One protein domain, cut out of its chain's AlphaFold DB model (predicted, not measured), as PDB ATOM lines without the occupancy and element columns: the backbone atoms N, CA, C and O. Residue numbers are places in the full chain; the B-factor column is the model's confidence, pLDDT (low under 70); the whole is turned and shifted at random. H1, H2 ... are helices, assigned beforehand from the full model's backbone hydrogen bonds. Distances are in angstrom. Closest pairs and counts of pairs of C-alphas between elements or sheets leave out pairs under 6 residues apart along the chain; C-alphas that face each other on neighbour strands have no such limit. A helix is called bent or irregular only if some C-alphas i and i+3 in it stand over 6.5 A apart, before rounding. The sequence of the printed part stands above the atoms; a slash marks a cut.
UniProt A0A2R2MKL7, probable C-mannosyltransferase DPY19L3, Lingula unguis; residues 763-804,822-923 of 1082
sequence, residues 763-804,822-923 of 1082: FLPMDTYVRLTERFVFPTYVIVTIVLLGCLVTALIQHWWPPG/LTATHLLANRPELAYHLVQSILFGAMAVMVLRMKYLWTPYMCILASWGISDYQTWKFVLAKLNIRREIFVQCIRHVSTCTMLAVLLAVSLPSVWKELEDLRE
ATOM      1  N   PHE A 763      38.994  38.089 -64.877       87.56
ATOM      2  CA  PHE A 763      39.869  37.697 -63.762       87.56
ATOM      3  C   PHE A 763      39.173  37.919 -62.406       87.56
ATOM      4  O   PHE A 763      38.204  38.672 -62.311       87.56
ATOM      5  N   LEU A 764      39.659  37.272 -61.343       84.19
ATOM      6  CA  LEU A 764      39.122  37.437 -59.985       84.19
ATOM      7  C   LEU A 764      39.394  38.867 -59.455       84.19
ATOM      8  O   LEU A 764      40.562  39.222 -59.281       84.19
ATOM      9  N   PRO A 765      38.368  39.702 -59.182       84.31
ATOM     10  CA  PRO A 765      38.573  41.092 -58.784       84.31
ATOM     11  C   PRO A 765      39.053  41.183 -57.332       84.31
ATOM     12  O   PRO A 765      38.617  40.406 -56.478       84.31
ATOM     13  N   MET A 766      39.916  42.166 -57.048       83.94
ATOM     14  CA  MET A 766      40.619  42.307 -55.760       83.94
ATOM     15  C   MET A 766      39.687  42.402 -54.544       83.94
ATOM     16  O   MET A 766      39.982  41.852 -53.485       83.94
ATOM     17  N   ASP A 767      38.522  43.018 -54.730       76.69
ATOM     18  CA  ASP A 767      37.399  43.080 -53.789       76.69
ATOM     19  C   ASP A 767      36.966  41.690 -53.242       76.69
ATOM     20  O   ASP A 767      36.559  41.563 -52.086       76.69
ATOM     21  N   THR A 768      37.167  40.604 -53.998       78.44
ATOM     22  CA  THR A 768      36.929  39.236 -53.496       78.44
ATOM     23  C   THR A 768      37.896  38.852 -52.373       78.44
ATOM     24  O   THR A 768      37.484  38.206 -51.409       78.44
ATOM     25  N   TYR A 769      39.164  39.269 -52.443       81.06
ATOM     26  CA  TYR A 769      40.122  39.027 -51.359       81.06
ATOM     27  C   TYR A 769      39.819  39.884 -50.131       81.06
ATOM     28  O   TYR A 769      40.040  39.415 -49.015       81.06
ATOM     29  N   VAL A 770      39.277  41.095 -50.317       74.88
ATOM     30  CA  VAL A 770      38.841  41.972 -49.216       74.88
ATOM     31  C   VAL A 770      37.739  41.280 -48.411       74.88
ATOM     32  O   VAL A 770      37.971  40.962 -47.245       74.88
ATOM     33  N   ARG A 771      36.621  40.888 -49.045       71.69
ATOM     34  CA  ARG A 771      35.526  40.147 -48.380       71.69
ATOM     35  C   ARG A 771      35.986  38.873 -47.668       71.69
ATOM     36  O   ARG A 771      35.564  38.583 -46.548       71.69
ATOM     37  N   LEU A 772      36.849  38.083 -48.310       77.06
ATOM     38  CA  LEU A 772      37.368  36.848 -47.712       77.06
ATOM     39  C   LEU A 772      38.372  37.119 -46.573       77.06
ATOM     40  O   LEU A 772      38.603  36.227 -45.754       77.06
ATOM     41  N   THR A 773      38.942  38.325 -46.490       79.38
ATOM     42  CA  THR A 773      39.832  38.767 -45.403       79.38
ATOM     43  C   THR A 773      39.056  39.336 -44.220       79.38
ATOM     44  O   THR A 773      39.337  38.942 -43.091       79.38
ATOM     45  N   GLU A 774      38.025  40.153 -44.459       68.19
ATOM     46  CA  GLU A 774      37.072  40.627 -43.436       68.19
ATOM     47  C   GLU A 774      36.433  39.461 -42.664       68.19
ATOM     48  O   GLU A 774      36.222  39.526 -41.454       68.19
ATOM     49  N   ARG A 775      36.177  38.350 -43.366       70.75
ATOM     50  CA  ARG A 775      35.631  37.104 -42.807       70.75
ATOM     51  C   ARG A 775      36.712  36.117 -42.326       70.75
ATOM     52  O   ARG A 775      36.407  34.949 -42.109       70.75
ATOM     53  N   PHE A 776      37.971  36.546 -42.195       74.25
ATOM     54  CA  PHE A 776      39.149  35.775 -41.742       74.25
ATOM     55  C   PHE A 776      39.520  34.495 -42.533       74.25
ATOM     56  O   PHE A 776      40.546  33.870 -42.237       74.25
ATOM     57  N   VAL A 777      38.759  34.109 -43.564       82.25
ATOM     58  CA  VAL A 777      38.992  32.894 -44.369       82.25
ATOM     59  C   VAL A 777      40.292  32.991 -45.168       82.25
ATOM     60  O   VAL A 777      41.127  32.092 -45.073       82.25
ATOM     61  N   PHE A 778      40.493  34.076 -45.923       84.44
ATOM     62  CA  PHE A 778      41.680  34.278 -46.762       84.44
ATOM     63  C   PHE A 778      42.994  34.303 -45.961       84.44
ATOM     64  O   PHE A 778      43.858  33.481 -46.271       84.44
ATOM     65  N   PRO A 779      43.177  35.134 -44.910       84.56
ATOM     66  CA  PRO A 779      44.431  35.155 -44.153       84.56
ATOM     67  C   PRO A 779      44.716  33.816 -43.462       84.56
ATOM     68  O   PRO A 779      45.853  33.348 -43.495       84.56
ATOM     69  N   THR A 780      43.696  33.143 -42.913       83.69
ATOM     70  CA  THR A 780      43.870  31.808 -42.315       83.69
ATOM     71  C   THR A 780      44.306  30.784 -43.366       83.69
ATOM     72  O   THR A 780      45.267  30.049 -43.147       83.69
ATOM     73  N   TYR A 781      43.646  30.756 -44.528       89.56
ATOM     74  CA  TYR A 781      44.022  29.885 -45.642       89.56
ATOM     75  C   TYR A 781      45.454  30.151 -46.127       89.56
ATOM     76  O   TYR A 781      46.202  29.198 -46.337       89.56
ATOM     77  N   VAL A 782      45.862  31.416 -46.270       89.81
ATOM     78  CA  VAL A 782      47.222  31.781 -46.698       89.81
ATOM     79  C   VAL A 782      48.261  31.293 -45.686       89.81
ATOM     80  O   VAL A 782      49.223  30.638 -46.084       89.81
ATOM     81  N   ILE A 783      48.046  31.512 -44.383       88.19
ATOM     82  CA  ILE A 783      48.945  31.027 -43.321       88.19
ATOM     83  C   ILE A 783      49.064  29.496 -43.360       88.19
ATOM     84  O   ILE A 783      50.175  28.964 -43.364       88.19
ATOM     85  N   VAL A 784      47.940  28.774 -43.435       87.75
ATOM     86  CA  VAL A 784      47.937  27.302 -43.476       87.75
ATOM     87  C   VAL A 784      48.615  26.775 -44.742       87.75
ATOM     88  O   VAL A 784      49.411  25.840 -44.662       87.75
ATOM     89  N   THR A 785      48.360  27.393 -45.895       89.06
ATOM     90  CA  THR A 785      48.982  27.040 -47.180       89.06
ATOM     91  C   THR A 785      50.492  27.277 -47.160       89.06
ATOM     92  O   THR A 785      51.234  26.404 -47.600       89.06
ATOM     93  N   ILE A 786      50.976  28.386 -46.586       88.69
ATOM     94  CA  ILE A 786      52.416  28.651 -46.418       88.69
ATOM     95  C   ILE A 786      53.064  27.601 -45.503       88.69
ATOM     96  O   ILE A 786      54.116  27.057 -45.844       88.69
ATOM     97  N   VAL A 787      52.430  27.258 -44.374       84.81
ATOM     98  CA  VAL A 787      52.927  26.213 -43.460       84.81
ATOM     99  C   VAL A 787      52.962  24.843 -44.148       84.81
ATOM    100  O   VAL A 787      53.968  24.140 -44.057       84.81
ATOM    101  N   LEU A 788      51.908  24.469 -44.882       85.25
ATOM    102  CA  LEU A 788      51.853  23.215 -45.639       85.25
ATOM    103  C   LEU A 788      52.892  23.164 -46.769       85.25
ATOM    104  O   LEU A 788      53.527  22.126 -46.951       85.25
ATOM    105  N   LEU A 789      53.112  24.267 -47.490       86.75
ATOM    106  CA  LEU A 789      54.126  24.360 -48.542       86.75
ATOM    107  C   LEU A 789      55.545  24.266 -47.959       86.75
ATOM    108  O   LEU A 789      56.372  23.530 -48.487       86.75
ATOM    109  N   GLY A 790      55.816  24.926 -46.828       83.50
ATOM    110  CA  GLY A 790      57.080  24.795 -46.094       83.50
ATOM    111  C   GLY A 790      57.327  23.369 -45.587       83.50
ATOM    112  O   GLY A 790      58.440  22.845 -45.702       83.50
ATOM    113  N   CYS A 791      56.284  22.692 -45.097       80.62
ATOM    114  CA  CYS A 791      56.333  21.268 -44.765       80.62
ATOM    115  C   CYS A 791      56.589  20.391 -46.003       80.62
ATOM    116  O   CYS A 791      57.386  19.462 -45.916       80.62
ATOM    117  N   LEU A 792      55.979  20.688 -47.158       82.62
ATOM    118  CA  LEU A 792      56.201  19.935 -48.398       82.62
ATOM    119  C   LEU A 792      57.631  20.117 -48.919       82.62
ATOM    120  O   LEU A 792      58.289  19.131 -49.237       82.62
ATOM    121  N   VAL A 793      58.144  21.349 -48.947       81.62
ATOM    122  CA  VAL A 793      59.522  21.649 -49.364       81.62
ATOM    123  C   VAL A 793      60.529  20.969 -48.435       81.62
ATOM    124  O   VAL A 793      61.448  20.311 -48.914       81.62
ATOM    125  N   THR A 794      60.344  21.033 -47.113       75.44
ATOM    126  CA  THR A 794      61.240  20.339 -46.168       75.44
ATOM    127  C   THR A 794      61.114  18.814 -46.229       75.44
ATOM    128  O   THR A 794      62.123  18.126 -46.077       75.44
ATOM    129  N   ALA A 795      59.927  18.269 -46.520       74.25
ATOM    130  CA  ALA A 795      59.743  16.839 -46.763       74.25
ATOM    131  C   ALA A 795      60.434  16.372 -48.054       74.25
ATOM    132  O   ALA A 795      61.116  15.349 -48.040       74.25
ATOM    133  N   LEU A 796      60.327  17.143 -49.140       74.69
ATOM    134  CA  LEU A 796      61.033  16.882 -50.396       74.69
ATOM    135  C   LEU A 796      62.549  16.970 -50.211       74.69
ATOM    136  O   LEU A 796      63.246  16.036 -50.594       74.69
ATOM    137  N   ILE A 797      63.054  18.016 -49.549       74.12
ATOM    138  CA  ILE A 797      64.484  18.156 -49.239       74.12
ATOM    139  C   ILE A 797      64.980  16.944 -48.444       74.12
ATOM    140  O   ILE A 797      65.961  16.341 -48.850       74.12
ATOM    141  N   GLN A 798      64.298  16.510 -47.380       68.06
ATOM    142  CA  GLN A 798      64.739  15.339 -46.602       68.06
ATOM    143  C   GLN A 798      64.585  14.002 -47.358       68.06
ATOM    144  O   GLN A 798      65.345  13.070 -47.110       68.06
ATOM    145  N   HIS A 799      63.642  13.896 -48.300       68.69
ATOM    146  CA  HIS A 799      63.444  12.701 -49.135       68.69
ATOM    147  C   HIS A 799      64.367  12.655 -50.373       68.69
ATOM    148  O   HIS A 799      64.508  11.608 -51.012       68.69
ATOM    149  N   TRP A 800      64.974  13.784 -50.753       67.19
ATOM    150  CA  TRP A 800      65.921  13.911 -51.871       67.19
ATOM    151  C   TRP A 800      67.375  14.061 -51.391       67.19
ATOM    152  O   TRP A 800      68.291  13.655 -52.101       67.19
ATOM    153  N   TRP A 801      67.575  14.573 -50.175       65.38
ATOM    154  CA  TRP A 801      68.836  14.678 -49.441       65.38
ATOM    155  C   TRP A 801      68.743  13.865 -48.131       65.38
ATOM    156  O   TRP A 801      68.595  14.437 -47.046       65.38
ATOM    157  N   PRO A 802      68.793  12.520 -48.192       59.72
ATOM    158  CA  PRO A 802      68.911  11.705 -46.987       59.72
ATOM    159  C   PRO A 802      70.270  11.990 -46.313       59.72
ATOM    160  O   PRO A 802      71.307  11.854 -46.964       59.72
ATOM    161  N   PRO A 803      70.314  12.392 -45.028       48.81
ATOM    162  CA  PRO A 803      71.577  12.678 -44.353       48.81
ATOM    163  C   PRO A 803      72.395  11.391 -44.185       48.81
ATOM    164  O   PRO A 803      71.930  10.429 -43.579       48.81
ATOM    165  N   GLY A 804      73.633  11.381 -44.687       44.12
ATOM    166  CA  GLY A 804      74.508  10.197 -44.737       44.12
ATOM    167  C   GLY A 804      75.046   9.680 -43.394       44.12
ATOM    168  O   GLY A 804      76.011   8.918 -43.382       44.12
ATOM    169  N   LEU A 822      59.257  15.485 -33.689       49.69
ATOM    170  CA  LEU A 822      58.151  15.653 -34.641       49.69
ATOM    171  C   LEU A 822      58.562  16.472 -35.887       49.69
ATOM    172  O   LEU A 822      58.140  17.612 -36.078       49.69
ATOM    173  N   THR A 823      59.427  15.900 -36.723       57.91
ATOM    174  CA  THR A 823      59.952  16.519 -37.954       57.91
ATOM    175  C   THR A 823      58.847  16.733 -39.001       57.91
ATOM    176  O   THR A 823      57.896  15.957 -39.073       57.91
ATOM    177  N   ALA A 824      58.972  17.754 -39.861       53.97
ATOM    178  CA  ALA A 824      57.963  18.088 -40.880       53.97
ATOM    179  C   ALA A 824      57.650  16.929 -41.855       53.97
ATOM    180  O   ALA A 824      56.495  16.723 -42.233       53.97
ATOM    181  N   THR A 825      58.654  16.106 -42.177       55.78
ATOM    182  CA  THR A 825      58.506  14.820 -42.884       55.78
ATOM    183  C   THR A 825      57.466  13.904 -42.243       55.78
ATOM    184  O   THR A 825      56.651  13.318 -42.950       55.78
ATOM    185  N   HIS A 826      57.439  13.810 -40.911       62.19
ATOM    186  CA  HIS A 826      56.523  12.937 -40.176       62.19
ATOM    187  C   HIS A 826      55.057  13.407 -40.243       62.19
ATOM    188  O   HIS A 826      54.149  12.592 -40.077       62.19
ATOM    189  N   LEU A 827      54.800  14.692 -40.521       65.50
ATOM    190  CA  LEU A 827      53.439  15.207 -40.706       65.50
ATOM    191  C   LEU A 827      52.855  14.779 -42.064       65.50
ATOM    192  O   LEU A 827      51.725  14.294 -42.114       65.50
ATOM    193  N   LEU A 828      53.627  14.919 -43.147       70.00
ATOM    194  CA  LEU A 828      53.167  14.610 -44.509       70.00
ATOM    195  C   LEU A 828      53.283  13.125 -44.872       70.00
ATOM    196  O   LEU A 828      52.357  12.588 -45.472       70.00
ATOM    197  N   ALA A 829      54.344  12.424 -44.455       64.81
ATOM    198  CA  ALA A 829      54.505  10.993 -44.745       64.81
ATOM    199  C   ALA A 829      53.388  10.127 -44.125       64.81
ATOM    200  O   ALA A 829      53.011   9.099 -44.684       64.81
ATOM    201  N   ASN A 830      52.818  10.563 -42.996       67.00
ATOM    202  CA  ASN A 830      51.671   9.911 -42.359       67.00
ATOM    203  C   ASN A 830      50.304  10.371 -42.904       67.00
ATOM    204  O   ASN A 830      49.290   9.760 -42.558       67.00
ATOM    205  N   ARG A 831      50.249  11.434 -43.722       76.81
ATOM    206  CA  ARG A 831      49.015  11.987 -44.311       76.81
ATOM    207  C   ARG A 831      49.232  12.505 -45.743       76.81
ATOM    208  O   ARG A 831      49.150  13.717 -45.980       76.81
ATOM    209  N   PRO A 832      49.481  11.618 -46.722       80.62
ATOM    210  CA  PRO A 832      49.672  12.019 -48.115       80.62
ATOM    211  C   PRO A 832      48.413  12.654 -48.737       80.62
ATOM    212  O   PRO A 832      48.518  13.357 -49.743       80.62
ATOM    213  N   GLU A 833      47.229  12.500 -48.125       86.69
ATOM    214  CA  GLU A 833      46.027  13.249 -48.510       86.69
ATOM    215  C   GLU A 833      46.206  14.778 -48.404       86.69
ATOM    216  O   GLU A 833      45.612  15.516 -49.189       86.69
ATOM    217  N   LEU A 834      47.062  15.273 -47.500       86.81
ATOM    218  CA  LEU A 834      47.340  16.709 -47.367       86.81
ATOM    219  C   LEU A 834      48.173  17.243 -48.540       86.81
ATOM    220  O   LEU A 834      47.937  18.363 -48.989       86.81
ATOM    221  N   ALA A 835      49.100  16.442 -49.078       86.94
ATOM    222  CA  ALA A 835      49.869  16.811 -50.268       86.94
ATOM    223  C   ALA A 835      48.962  16.907 -51.508       86.94
ATOM    224  O   ALA A 835      49.080  17.855 -52.282       86.94
ATOM    225  N   TYR A 836      48.004  15.980 -51.650       91.06
ATOM    226  CA  TYR A 836      46.967  16.056 -52.682       91.06
ATOM    227  C   TYR A 836      46.107  17.317 -52.549       91.06
ATOM    228  O   TYR A 836      46.010  18.080 -53.507       91.06
ATOM    229  N   HIS A 837      45.538  17.594 -51.371       91.88
ATOM    230  CA  HIS A 837      44.687  18.777 -51.201       91.88
ATOM    231  C   HIS A 837      45.443  20.104 -51.344       91.88
ATOM    232  O   HIS A 837      44.852  21.064 -51.835       91.88
ATOM    233  N   LEU A 838      46.733  20.167 -50.990       90.31
ATOM    234  CA  LEU A 838      47.574  21.341 -51.240       90.31
ATOM    235  C   LEU A 838      47.732  21.605 -52.746       90.31
ATOM    236  O   LEU A 838      47.431  22.704 -53.207       90.31
ATOM    237  N   VAL A 839      48.145  20.599 -53.527       91.19
ATOM    238  CA  VAL A 839      48.309  20.741 -54.988       91.19
ATOM    239  C   VAL A 839      46.964  21.023 -55.666       91.19
ATOM    240  O   VAL A 839      46.880  21.919 -56.504       91.19
ATOM    241  N   GLN A 840      45.892  20.338 -55.255       92.62
ATOM    242  CA  GLN A 840      44.538  20.578 -55.761       92.62
ATOM    243  C   GLN A 840      44.063  22.012 -55.488       92.62
ATOM    244  O   GLN A 840      43.490  22.650 -56.369       92.62
ATOM    245  N   SER A 841      44.315  22.536 -54.283       93.00
ATOM    246  CA  SER A 841      43.918  23.894 -53.902       93.00
ATOM    247  C   SER A 841      44.705  24.962 -54.664       93.00
ATOM    248  O   SER A 841      44.116  25.958 -55.074       93.00
ATOM    249  N   ILE A 842      45.993  24.730 -54.944       92.44
ATOM    250  CA  ILE A 842      46.808  25.610 -55.799       92.44
ATOM    251  C   ILE A 842      46.279  25.614 -57.243       92.44
ATOM    252  O   ILE A 842      46.129  26.684 -57.830       92.44
ATOM    253  N   LEU A 843      45.935  24.448 -57.806       92.88
ATOM    254  CA  LEU A 843      45.384  24.345 -59.164       92.88
ATOM    255  C   LEU A 843      43.990  24.986 -59.290       92.88
ATOM    256  O   LEU A 843      43.742  25.736 -60.235       92.88
ATOM    257  N   PHE A 844      43.093  24.757 -58.325       92.38
ATOM    258  CA  PHE A 844      41.803  25.455 -58.270       92.38
ATOM    259  C   PHE A 844      41.966  26.959 -58.021       92.38
ATOM    260  O   PHE A 844      41.222  27.738 -58.610       92.38
ATOM    261  N   GLY A 845      42.958  27.379 -57.232       91.69
ATOM    262  CA  GLY A 845      43.296  28.787 -57.037       91.69
ATOM    263  C   GLY A 845      43.749  29.462 -58.326       91.69
ATOM    264  O   GLY A 845      43.182  30.480 -58.706       91.69
ATOM    265  N   ALA A 846      44.684  28.858 -59.063       90.50
ATOM    266  CA  ALA A 846      45.113  29.363 -60.366       90.50
ATOM    267  C   ALA A 846      43.934  29.484 -61.352       90.50
ATOM    268  O   ALA A 846      43.789  30.507 -62.023       90.50
ATOM    269  N   MET A 847      43.046  28.484 -61.400       88.12
ATOM    270  CA  MET A 847      41.845  28.535 -62.241       88.12
ATOM    271  C   MET A 847      40.837  29.602 -61.790       88.12
ATOM    272  O   MET A 847      40.258  30.269 -62.643       88.12
ATOM    273  N   ALA A 848      40.640  29.797 -60.483       88.69
ATOM    274  CA  ALA A 848      39.753  30.824 -59.934       88.69
ATOM    275  C   ALA A 848      40.284  32.247 -60.161       88.69
ATOM    276  O   ALA A 848      39.506  33.131 -60.508       88.69
ATOM    277  N   VAL A 849      41.599  32.459 -60.017       89.25
ATOM    278  CA  VAL A 849      42.280  33.723 -60.351       89.25
ATOM    279  C   VAL A 849      42.101  34.045 -61.829       89.25
ATOM    280  O   VAL A 849      41.726  35.167 -62.170       89.25
ATOM    281  N   MET A 850      42.325  33.055 -62.702       84.81
ATOM    282  CA  MET A 850      42.116  33.209 -64.138       84.81
ATOM    283  C   MET A 850      40.651  33.497 -64.467       84.81
ATOM    284  O   MET A 850      40.388  34.470 -65.159       84.81
ATOM    285  N   VAL A 851      39.693  32.679 -64.023       84.44
ATOM    286  CA  VAL A 851      38.277  32.757 -64.422       84.44
ATOM    287  C   VAL A 851      37.390  32.957 -63.194       84.44
ATOM    288  O   VAL A 851      37.146  32.011 -62.445       84.44
ATOM    289  N   LEU A 852      36.828  34.162 -63.048       80.38
ATOM    290  CA  LEU A 852      35.952  34.565 -61.939       80.38
ATOM    291  C   LEU A 852      34.853  33.534 -61.629       80.38
ATOM    292  O   LEU A 852      34.656  33.174 -60.466       80.38
ATOM    293  N   ARG A 853      34.166  33.001 -62.652       77.75
ATOM    294  CA  ARG A 853      33.124  31.973 -62.472       77.75
ATOM    295  C   ARG A 853      33.615  30.744 -61.702       77.75
ATOM    296  O   ARG A 853      32.806  30.147 -61.008       77.75
ATOM    297  N   MET A 854      34.899  30.389 -61.765       82.75
ATOM    298  CA  MET A 854      35.448  29.181 -61.133       82.75
ATOM    299  C   MET A 854      35.776  29.336 -59.638       82.75
ATOM    300  O   MET A 854      36.166  28.353 -59.004       82.75
ATOM    301  N   LYS A 855      35.573  30.519 -59.029       83.56
ATOM    302  CA  LYS A 855      35.877  30.737 -57.600       83.56
ATOM    303  C   LYS A 855      35.170  29.765 -56.646       83.56
ATOM    304  O   LYS A 855      35.749  29.408 -55.625       83.56
ATOM    305  N   TYR A 856      33.985  29.255 -57.002       79.06
ATOM    306  CA  TYR A 856      33.235  28.298 -56.175       79.06
ATOM    307  C   TYR A 856      33.926  26.932 -56.000       79.06
ATOM    308  O   TYR A 856      33.542  26.172 -55.116       79.06
ATOM    309  N   LEU A 857      34.942  26.602 -56.807       85.38
ATOM    310  CA  LEU A 857      35.769  25.404 -56.607       85.38
ATOM    311  C   LEU A 857      36.894  25.659 -55.593       85.38
ATOM    312  O   LEU A 857      37.281  24.758 -54.847       85.38
ATOM    313  N   TRP A 858      37.402  26.894 -55.538       89.88
ATOM    314  CA  TRP A 858      38.509  27.275 -54.666       89.88
ATOM    315  C   TRP A 858      38.048  27.693 -53.268       89.88
ATOM    316  O   TRP A 858      38.592  27.182 -52.291       89.88
ATOM    317  N   THR A 859      37.017  28.539 -53.136       85.62
ATOM    318  CA  THR A 859      36.579  29.054 -51.824       85.62
ATOM    319  C   THR A 859      36.239  27.945 -50.815       85.62
ATOM    320  O   THR A 859      36.712  28.023 -49.681       85.62
ATOM    321  N   PRO A 860      35.504  26.865 -51.158       86.00
ATOM    322  CA  PRO A 860      35.249  25.793 -50.194       86.00
ATOM    323  C   PRO A 860      36.521  25.007 -49.840       86.00
ATOM    324  O   PRO A 860      36.683  24.606 -48.689       86.00
ATOM    325  N   TYR A 861      37.469  24.864 -50.775       85.94
ATOM    326  CA  TYR A 861      38.805  24.319 -50.495       85.94
ATOM    327  C   TYR A 861      39.586  25.195 -49.504       85.94
ATOM    328  O   TYR A 861      40.229  24.666 -48.594       85.94
ATOM    329  N   MET A 862      39.482  26.522 -49.624       87.44
ATOM    330  CA  MET A 862      40.052  27.455 -48.650       87.44
ATOM    331  C   MET A 862      39.414  27.276 -47.269       87.44
ATOM    332  O   MET A 862      40.139  27.176 -46.282       87.44
ATOM    333  N   CYS A 863      38.084  27.159 -47.187       87.25
ATOM    334  CA  CYS A 863      37.374  26.894 -45.932       87.25
ATOM    335  C   CYS A 863      37.793  25.557 -45.292       87.25
ATOM    336  O   CYS A 863      38.007  25.500 -44.079       87.25
ATOM    337  N   ILE A 864      37.956  24.491 -46.085       86.88
ATOM    338  CA  ILE A 864      38.421  23.174 -45.618       86.88
ATOM    339  C   ILE A 864      39.841  23.272 -45.041       86.88
ATOM    340  O   ILE A 864      40.080  22.806 -43.928       86.88
ATOM    341  N   LEU A 865      40.779  23.907 -45.749       87.44
ATOM    342  CA  LEU A 865      42.168  24.018 -45.289       87.44
ATOM    343  C   LEU A 865      42.315  24.980 -44.097       87.44
ATOM    344  O   LEU A 865      43.004  24.649 -43.132       87.44
ATOM    345  N   ALA A 866      41.616  26.118 -44.102       86.38
ATOM    346  CA  ALA A 866      41.604  27.067 -42.987       86.38
ATOM    347  C   ALA A 866      41.034  26.442 -41.699       86.38
ATOM    348  O   ALA A 866      41.658  26.517 -40.638       86.38
ATOM    349  N   SER A 867      39.880  25.767 -41.788       84.75
ATOM    350  CA  SER A 867      39.267  25.092 -40.635       84.75
ATOM    351  C   SER A 867      40.098  23.903 -40.144       84.75
ATOM    352  O   SER A 867      40.231  23.723 -38.931       84.75
ATOM    353  N   TRP A 868      40.727  23.140 -41.049       87.31
ATOM    354  CA  TRP A 868      41.678  22.085 -40.694       87.31
ATOM    355  C   TRP A 868      42.861  22.633 -39.885       87.31
ATOM    356  O   TRP A 868      43.135  22.120 -38.800       87.31
ATOM    357  N   GLY A 869      43.512  23.703 -40.354       80.44
ATOM    358  CA  GLY A 869      44.679  24.281 -39.681       80.44
ATOM    359  C   GLY A 869      44.382  24.817 -38.275       80.44
ATOM    360  O   GLY A 869      45.209  24.668 -37.380       80.44
ATOM    361  N   ILE A 870      43.182  25.364 -38.048       81.31
ATOM    362  CA  ILE A 870      42.733  25.807 -36.714       81.31
ATOM    363  C   ILE A 870      42.368  24.623 -35.797       81.31
ATOM    364  O   ILE A 870      42.511  24.740 -34.578       81.31
ATOM    365  N   SER A 871      41.929  23.485 -36.347       80.31
ATOM    366  CA  SER A 871      41.270  22.409 -35.578       80.31
ATOM    367  C   SER A 871      42.090  21.119 -35.402       80.31
ATOM    368  O   SER A 871      41.728  20.261 -34.584       80.31
ATOM    369  N   ASP A 872      43.173  20.928 -36.162       82.06
ATOM    370  CA  ASP A 872      43.950  19.684 -36.177       82.06
ATOM    371  C   ASP A 872      45.006  19.600 -35.060       82.06
ATOM    372  O   ASP A 872      45.827  20.491 -34.850       82.06
ATOM    373  N   TYR A 873      45.005  18.471 -34.345       77.69
ATOM    374  CA  TYR A 873      45.891  18.242 -33.203       77.69
ATOM    375  C   TYR A 873      47.374  18.115 -33.579       77.69
ATOM    376  O   TYR A 873      48.226  18.615 -32.848       77.69
ATOM    377  N   GLN A 874      47.703  17.465 -34.701       74.06
ATOM    378  CA  GLN A 874      49.101  17.257 -35.101       74.06
ATOM    379  C   GLN A 874      49.731  18.567 -35.587       74.06
ATOM    380  O   GLN A 874      50.898  18.831 -35.315       74.06
ATOM    381  N   THR A 875      48.929  19.415 -36.228       75.31
ATOM    382  CA  THR A 875      49.318  20.754 -36.686       75.31
ATOM    383  C   THR A 875      49.644  21.660 -35.499       75.31
ATOM    384  O   THR A 875      50.749  22.197 -35.425       75.31
ATOM    385  N   TRP A 876      48.762  21.736 -34.494       78.06
ATOM    386  CA  TRP A 876      49.069  22.456 -33.252       78.06
ATOM    387  C   TRP A 876      50.238  21.839 -32.473       78.06
ATOM    388  O   TRP A 876      51.057  22.585 -31.940       78.06
ATOM    389  N   LYS A 877      50.378  20.505 -32.438       75.31
ATOM    390  CA  LYS A 877      51.522  19.833 -31.793       75.31
ATOM    391  C   LYS A 877      52.850  20.186 -32.478       75.31
ATOM    392  O   LYS A 877      53.834  20.419 -31.783       75.31
ATOM    393  N   PHE A 878      52.876  20.294 -33.808       74.56
ATOM    394  CA  PHE A 878      54.040  20.739 -34.584       74.56
ATOM    395  C   PHE A 878      54.390  22.214 -34.326       74.56
ATOM    396  O   PHE A 878      55.539  22.528 -34.008       74.56
ATOM    397  N   VAL A 879      53.403  23.115 -34.397       76.50
ATOM    398  CA  VAL A 879      53.601  24.559 -34.174       76.50
ATOM    399  C   VAL A 879      54.051  24.848 -32.737       76.50
ATOM    400  O   VAL A 879      55.033  25.557 -32.524       76.50
ATOM    401  N   LEU A 880      53.398  24.256 -31.733       79.06
ATOM    402  CA  LEU A 880      53.740  24.480 -30.324       79.06
ATOM    403  C   LEU A 880      55.074  23.823 -29.932       79.06
ATOM    404  O   LEU A 880      55.804  24.393 -29.122       79.06
ATOM    405  N   ALA A 881      55.467  22.711 -30.566       72.94
ATOM    406  CA  ALA A 881      56.801  22.136 -30.382       72.94
ATOM    407  C   ALA A 881      57.925  23.081 -30.852       72.94
ATOM    408  O   ALA A 881      58.974  23.129 -30.208       72.94
ATOM    409  N   LYS A 882      57.708  23.879 -31.911       74.38
ATOM    410  CA  LYS A 882      58.647  24.940 -32.332       74.38
ATOM    411  C   LYS A 882      58.740  26.091 -31.327       74.38
ATOM    412  O   LYS A 882      59.808  26.673 -31.190       74.38
ATOM    413  N   LEU A 883      57.672  26.351 -30.573       74.75
ATOM    414  CA  LEU A 883      57.653  27.275 -29.428       74.75
ATOM    415  C   LEU A 883      58.098  26.605 -28.108       74.75
ATOM    416  O   LEU A 883      57.904  27.156 -27.029       74.75
ATOM    417  N   ASN A 884      58.694  25.408 -28.184       74.06
ATOM    418  CA  ASN A 884      59.171  24.584 -27.067       74.06
ATOM    419  C   ASN A 884      58.080  24.117 -26.067       74.06
ATOM    420  O   ASN A 884      58.385  23.566 -25.009       74.06
ATOM    421  N   ILE A 885      56.799  24.266 -26.418       69.12
ATOM    422  CA  ILE A 885      55.636  23.901 -25.601       69.12
ATOM    423  C   ILE A 885      55.185  22.479 -25.969       69.12
ATOM    424  O   ILE A 885      54.585  22.249 -27.015       69.12
ATOM    425  N   ARG A 886      55.474  21.505 -25.093       64.94
ATOM    426  CA  ARG A 886      55.294  20.060 -25.382       64.94
ATOM    427  C   ARG A 886      54.195  19.354 -24.570       64.94
ATOM    428  O   ARG A 886      53.988  18.158 -24.746       64.94
ATOM    429  N   ARG A 887      53.491  20.053 -23.668       74.38
ATOM    430  CA  ARG A 887      52.436  19.456 -22.818       74.38
ATOM    431  C   ARG A 887      51.161  19.203 -23.629       74.38
ATOM    432  O   ARG A 887      50.483  20.156 -24.000       74.38
ATOM    433  N   GLU A 888      50.795  17.940 -23.847       72.25
ATOM    434  CA  GLU A 888      49.661  17.559 -24.715       72.25
ATOM    435  C   GLU A 888      48.315  18.176 -24.295       72.25
ATOM    436  O   GLU A 888      47.562  18.638 -25.150       72.25
ATOM    437  N   ILE A 889      48.048  18.282 -22.987       72.12
ATOM    438  CA  ILE A 889      46.858  18.968 -22.449       72.12
ATOM    439  C   ILE A 889      46.796  20.419 -22.951       72.12
ATOM    440  O   ILE A 889      45.750  20.878 -23.393       72.12
ATOM    441  N   PHE A 890      47.925  21.130 -22.949       73.81
ATOM    442  CA  PHE A 890      47.997  22.529 -23.376       73.81
ATOM    443  C   PHE A 890      47.812  22.678 -24.896       73.81
ATOM    444  O   PHE A 890      47.144  23.608 -25.339       73.81
ATOM    445  N   VAL A 891      48.310  21.718 -25.688       72.19
ATOM    446  CA  VAL A 891      48.034  21.624 -27.136       72.19
ATOM    447  C   VAL A 891      46.531  21.437 -27.391       72.19
ATOM    448  O   VAL A 891      45.966  22.099 -28.261       72.19
ATOM    449  N   GLN A 892      45.856  20.579 -26.616       71.62
ATOM    450  CA  GLN A 892      44.402  20.403 -26.717       71.62
ATOM    451  C   GLN A 892      43.636  21.658 -26.275       71.62
ATOM    452  O   GLN A 892      42.714  22.070 -26.978       71.62
ATOM    453  N   CYS A 893      44.028  22.296 -25.165       74.31
ATOM    454  CA  CYS A 893      43.422  23.541 -24.693       74.31
ATOM    455  C   CYS A 893      43.532  24.659 -25.735       74.31
ATOM    456  O   CYS A 893      42.505  25.237 -26.081       74.31
ATOM    457  N   ILE A 894      44.726  24.920 -26.287       74.25
ATOM    458  CA  ILE A 894      44.913  25.940 -27.333       74.25
ATOM    459  C   ILE A 894      44.024  25.644 -28.539       74.25
ATOM    460  O   ILE A 894      43.265  26.516 -28.941       74.25
ATOM    461  N   ARG A 895      44.044  24.410 -29.058       77.69
ATOM    462  CA  ARG A 895      43.223  23.988 -30.204       77.69
ATOM    463  C   ARG A 895      41.723  24.206 -29.979       77.69
ATOM    464  O   ARG A 895      41.012  24.649 -30.879       77.69
ATOM    465  N   HIS A 896      41.215  23.876 -28.790       78.31
ATOM    466  CA  HIS A 896      39.800  24.068 -28.473       78.31
ATOM    467  C   HIS A 896      39.449  25.545 -28.274       78.31
ATOM    468  O   HIS A 896      38.432  25.987 -28.803       78.31
ATOM    469  N   VAL A 897      40.304  26.320 -27.601       76.12
ATOM    470  CA  VAL A 897      40.119  27.769 -27.441       76.12
ATOM    471  C   VAL A 897      40.174  28.473 -28.798       76.12
ATOM    472  O   VAL A 897      39.239  29.195 -29.116       76.12
ATOM    473  N   SER A 898      41.166  28.204 -29.653       72.38
ATOM    474  CA  SER A 898      41.273  28.816 -30.988       72.38
ATOM    475  C   SER A 898      40.061  28.505 -31.867       72.38
ATOM    476  O   SER A 898      39.539  29.401 -32.529       72.38
ATOM    477  N   THR A 899      39.568  27.262 -31.835       77.31
ATOM    478  CA  THR A 899      38.362  26.859 -32.575       77.31
ATOM    479  C   THR A 899      37.116  27.582 -32.048       77.31
ATOM    480  O   THR A 899      36.341  28.123 -32.836       77.31
ATOM    481  N   CYS A 900      36.924  27.641 -30.726       74.94
ATOM    482  CA  CYS A 900      35.778  28.320 -30.115       74.94
ATOM    483  C   CYS A 900      35.821  29.846 -30.288       74.94
ATOM    484  O   CYS A 900      34.788  30.443 -30.583       74.94
ATOM    485  N   THR A 901      36.990  30.477 -30.157       74.62
ATOM    486  CA  THR A 901      37.177  31.917 -30.380       74.62
ATOM    487  C   THR A 901      36.940  32.280 -31.843       74.62
ATOM    488  O   THR A 901      36.194  33.219 -32.102       74.62
ATOM    489  N   MET A 902      37.487  31.520 -32.801       74.19
ATOM    490  CA  MET A 902      37.229  31.769 -34.225       74.19
ATOM    491  C   MET A 902      35.737  31.614 -34.556       74.19
ATOM    492  O   MET A 902      35.168  32.475 -35.217       74.19
ATOM    493  N   LEU A 903      35.070  30.577 -34.035       76.31
ATOM    494  CA  LEU A 903      33.624  30.403 -34.208       76.31
ATOM    495  C   LEU A 903      32.822  31.574 -33.610       76.31
ATOM    496  O   LEU A 903      31.890  32.058 -34.247       76.31
ATOM    497  N   ALA A 904      33.192  32.057 -32.421       71.25
ATOM    498  CA  ALA A 904      32.534  33.197 -31.782       71.25
ATOM    499  C   ALA A 904      32.723  34.506 -32.571       71.25
ATOM    500  O   ALA A 904      31.755  35.241 -32.757       71.25
ATOM    501  N   VAL A 905      33.931  34.775 -33.084       70.44
ATOM    502  CA  VAL A 905      34.222  35.949 -33.928       70.44
ATOM    503  C   VAL A 905      33.459  35.877 -35.252       70.44
ATOM    504  O   VAL A 905      32.799  36.843 -35.627       70.44
ATOM    505  N   LEU A 906      33.476  34.724 -35.931       67.62
ATOM    506  CA  LEU A 906      32.738  34.522 -37.183       67.62
ATOM    507  C   LEU A 906      31.231  34.737 -37.000       67.62
ATOM    508  O   LEU A 906      30.607  35.380 -37.845       67.62
ATOM    509  N   LEU A 907      30.652  34.247 -35.899       67.81
ATOM    510  CA  LEU A 907      29.246  34.483 -35.563       67.81
ATOM    511  C   LEU A 907      28.978  35.963 -35.254       67.81
ATOM    512  O   LEU A 907      28.045  36.524 -35.817       67.81
ATOM    513  N   ALA A 908      29.800  36.610 -34.423       67.25
ATOM    514  CA  ALA A 908      29.615  38.014 -34.047       67.25
ATOM    515  C   ALA A 908      29.682  38.976 -35.248       67.25
ATOM    516  O   ALA A 908      28.887  39.910 -35.323       67.25
ATOM    517  N   VAL A 909      30.593  38.732 -36.199       62.78
ATOM    518  CA  VAL A 909      30.757  39.562 -37.406       62.78
ATOM    519  C   VAL A 909      29.694  39.251 -38.466       62.78
ATOM    520  O   VAL A 909      29.138  40.168 -39.065       62.78
ATOM    521  N   SER A 910      29.387  37.972 -38.713       59.88
ATOM    522  CA  SER A 910      28.530  37.588 -39.849       59.88
ATOM    523  C   SER A 910      27.033  37.694 -39.547       59.88
ATOM    524  O   SER A 910      26.249  38.036 -40.431       59.88
ATOM    525  N   LEU A 911      26.617  37.375 -38.317       62.34
ATOM    526  CA  LEU A 911      25.203  37.201 -37.974       62.34
ATOM    527  C   LEU A 911      24.354  38.482 -38.135       62.34
ATOM    528  O   LEU A 911      23.256  38.358 -38.672       62.34
ATOM    529  N   PRO A 912      24.816  39.700 -37.770       67.06
ATOM    530  CA  PRO A 912      24.026  40.921 -37.963       67.06
ATOM    531  C   PRO A 912      23.754  41.239 -39.440       67.06
ATOM    532  O   PRO A 912      22.649  41.647 -39.787       67.06
ATOM    533  N   SER A 913      24.734  41.005 -40.321       52.50
ATOM    534  CA  SER A 913      24.557  41.209 -41.766       52.50
ATOM    535  C   SER A 913      23.571  40.203 -42.360       52.50
ATOM    536  O   SER A 913      22.785  40.574 -43.223       52.50
ATOM    537  N   VAL A 914      23.596  38.952 -41.887       53.34
ATOM    538  CA  VAL A 914      22.660  37.906 -42.329       53.34
ATOM    539  C   VAL A 914      21.233  38.202 -41.862       53.34
ATOM    540  O   VAL A 914      20.310  38.000 -42.640       53.34
ATOM    541  N   TRP A 915      21.025  38.724 -40.647       64.56
ATOM    542  CA  TRP A 915      19.688  39.168 -40.225       64.56
ATOM    543  C   TRP A 915      19.170  40.318 -41.088       64.56
ATOM    544  O   TRP A 915      18.066  40.214 -41.610       64.56
ATOM    545  N   LYS A 916      19.990  41.346 -41.340       64.00
ATOM    546  CA  LYS A 916      19.594  42.472 -42.200       64.00
ATOM    547  C   LYS A 916      19.274  42.045 -43.643       64.00
ATOM    548  O   LYS A 916      18.406  42.631 -44.273       64.00
ATOM    549  N   GLU A 917      19.958  41.029 -44.169       50.41
ATOM    550  CA  GLU A 917      19.682  40.460 -45.500       50.41
ATOM    551  C   GLU A 917      18.448  39.533 -45.511       50.41
ATOM    552  O   GLU A 917      17.769  39.433 -46.525       50.41
ATOM    553  N   LEU A 918      18.101  38.907 -44.378       53.03
ATOM    554  CA  LEU A 918      16.836  38.179 -44.185       53.03
ATOM    555  C   LEU A 918      15.629  39.110 -43.950       53.03
ATOM    556  O   LEU A 918      14.490  38.678 -44.112       53.03
ATOM    557  N   GLU A 919      15.874  40.363 -43.561       65.50
ATOM    558  CA  GLU A 919      14.880  41.439 -43.436       65.50
ATOM    559  C   GLU A 919      14.642  42.184 -44.772       65.50
ATOM    560  O   GLU A 919      13.613  42.837 -44.938       65.50
ATOM    561  N   ASP A 920      15.562  42.069 -45.737       45.34
ATOM    562  CA  ASP A 920      15.526  42.741 -47.045       45.34
ATOM    563  C   ASP A 920      14.662  41.970 -48.066       45.34
ATOM    564  O   ASP A 920      15.152  41.184 -48.883       45.34
ATOM    565  N   LEU A 921      13.342  42.179 -48.002       49.81
ATOM    566  CA  LEU A 921      12.358  41.590 -48.919       49.81
ATOM    567  C   LEU A 921      12.479  42.167 -50.342       49.81
ATOM    568  O   LEU A 921      11.771  43.098 -50.724       49.81
ATOM    569  N   ARG A 922      13.359  41.576 -51.157       49.50
ATOM    570  CA  ARG A 922      13.521  41.934 -52.576       49.50
ATOM    571  C   ARG A 922      12.447  41.287 -53.451       49.50
ATOM    572  O   ARG A 922      12.562  40.124 -53.836       49.50
ATOM    573  N   GLU A 923      11.431  42.065 -53.807       50.81
ATOM    574  CA  GLU A 923      10.456  41.706 -54.840       50.81
ATOM    575  C   GLU A 923      11.117  41.649 -56.233       50.81
ATOM    576  O   GLU A 923      11.916  42.514 -56.599       50.81
TER     577      GLU A 923
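Overview. This is residues 763 to 804 and 822 to 923 of the 1082 residues of the protein "probable C-mannosyltransferase DPY19L3" of Lingula unguis (UniProt A0A2R2MKL7). The helical hairpin of H4 and H5 opens as a V, and H2 crosses both of its legs. H1 makes a corner at H2's beginning, H3 packs on its later half, and at the end of H5 come short H6 and long H7; residues 911 to 923, of which 911 to 919 belong to H7, stick out. The printed part has 144 residues with seven named helices, H1 to H7, and no named strand: all helix. It is loose, with a radius of gyration of the C-alphas of 18.2 A, and flat, spanning 71 by 39 by 21 A.

Along the chain. Find C-alpha 767 at (37.399, 43.080, -53.789), where H1, residues 767 to 774, begins. H2, 777 to 800, runs 33.8 A; H3 is 824 to 829. H4, 832 to 850, runs 27.6 A, and H5, 852 to 871, 29.5 A. H5 is irregular, C-alphas 853 and 856 being 7.3 A apart, with a kink of 32 degrees near residue 859. After H6, 873 to 882, comes H7, 888 to 919, assigned as one helix by its hydrogen bonds but bent: C-alphas 909 and 912 are 6.9 A apart. Arm H7a, 888 to 909, runs 31.7 A; H7b, 912 to 919, ends at C-alpha 919, (14.880, 41.439, -43.436).

Arrangement. Look first at H2, where residues 778 to 779 only just touch H1, only at the corner (3 pairs of C-alphas within 8 A; closest Leu 772 and Phe 778, 5.1 A). Residues 777 to 785 of H2 touch H5 about perpendicular at 75 degrees, C-alphas Tyr 781 and Ala 866 being closest at 4.6 A. The hairpin H4 and H5 touches at Ala 848 and Lys 855, C-alphas 4.5 A apart. H6 touches H7a, closest C-alphas Lys 877 and Val 891, 6.1 A. Not every O i to N i+4 pair is within hydrogen-bond range in H3, 1 of 2, and H5, 11 of 16.

Size, cuts and confidence. Residues 805 to 821 are cut out, and C-alphas 804 and 822 are 20.0 A apart. The links printed whole are tight. Residues 906 to 923 are among the 36 under pLDDT 70.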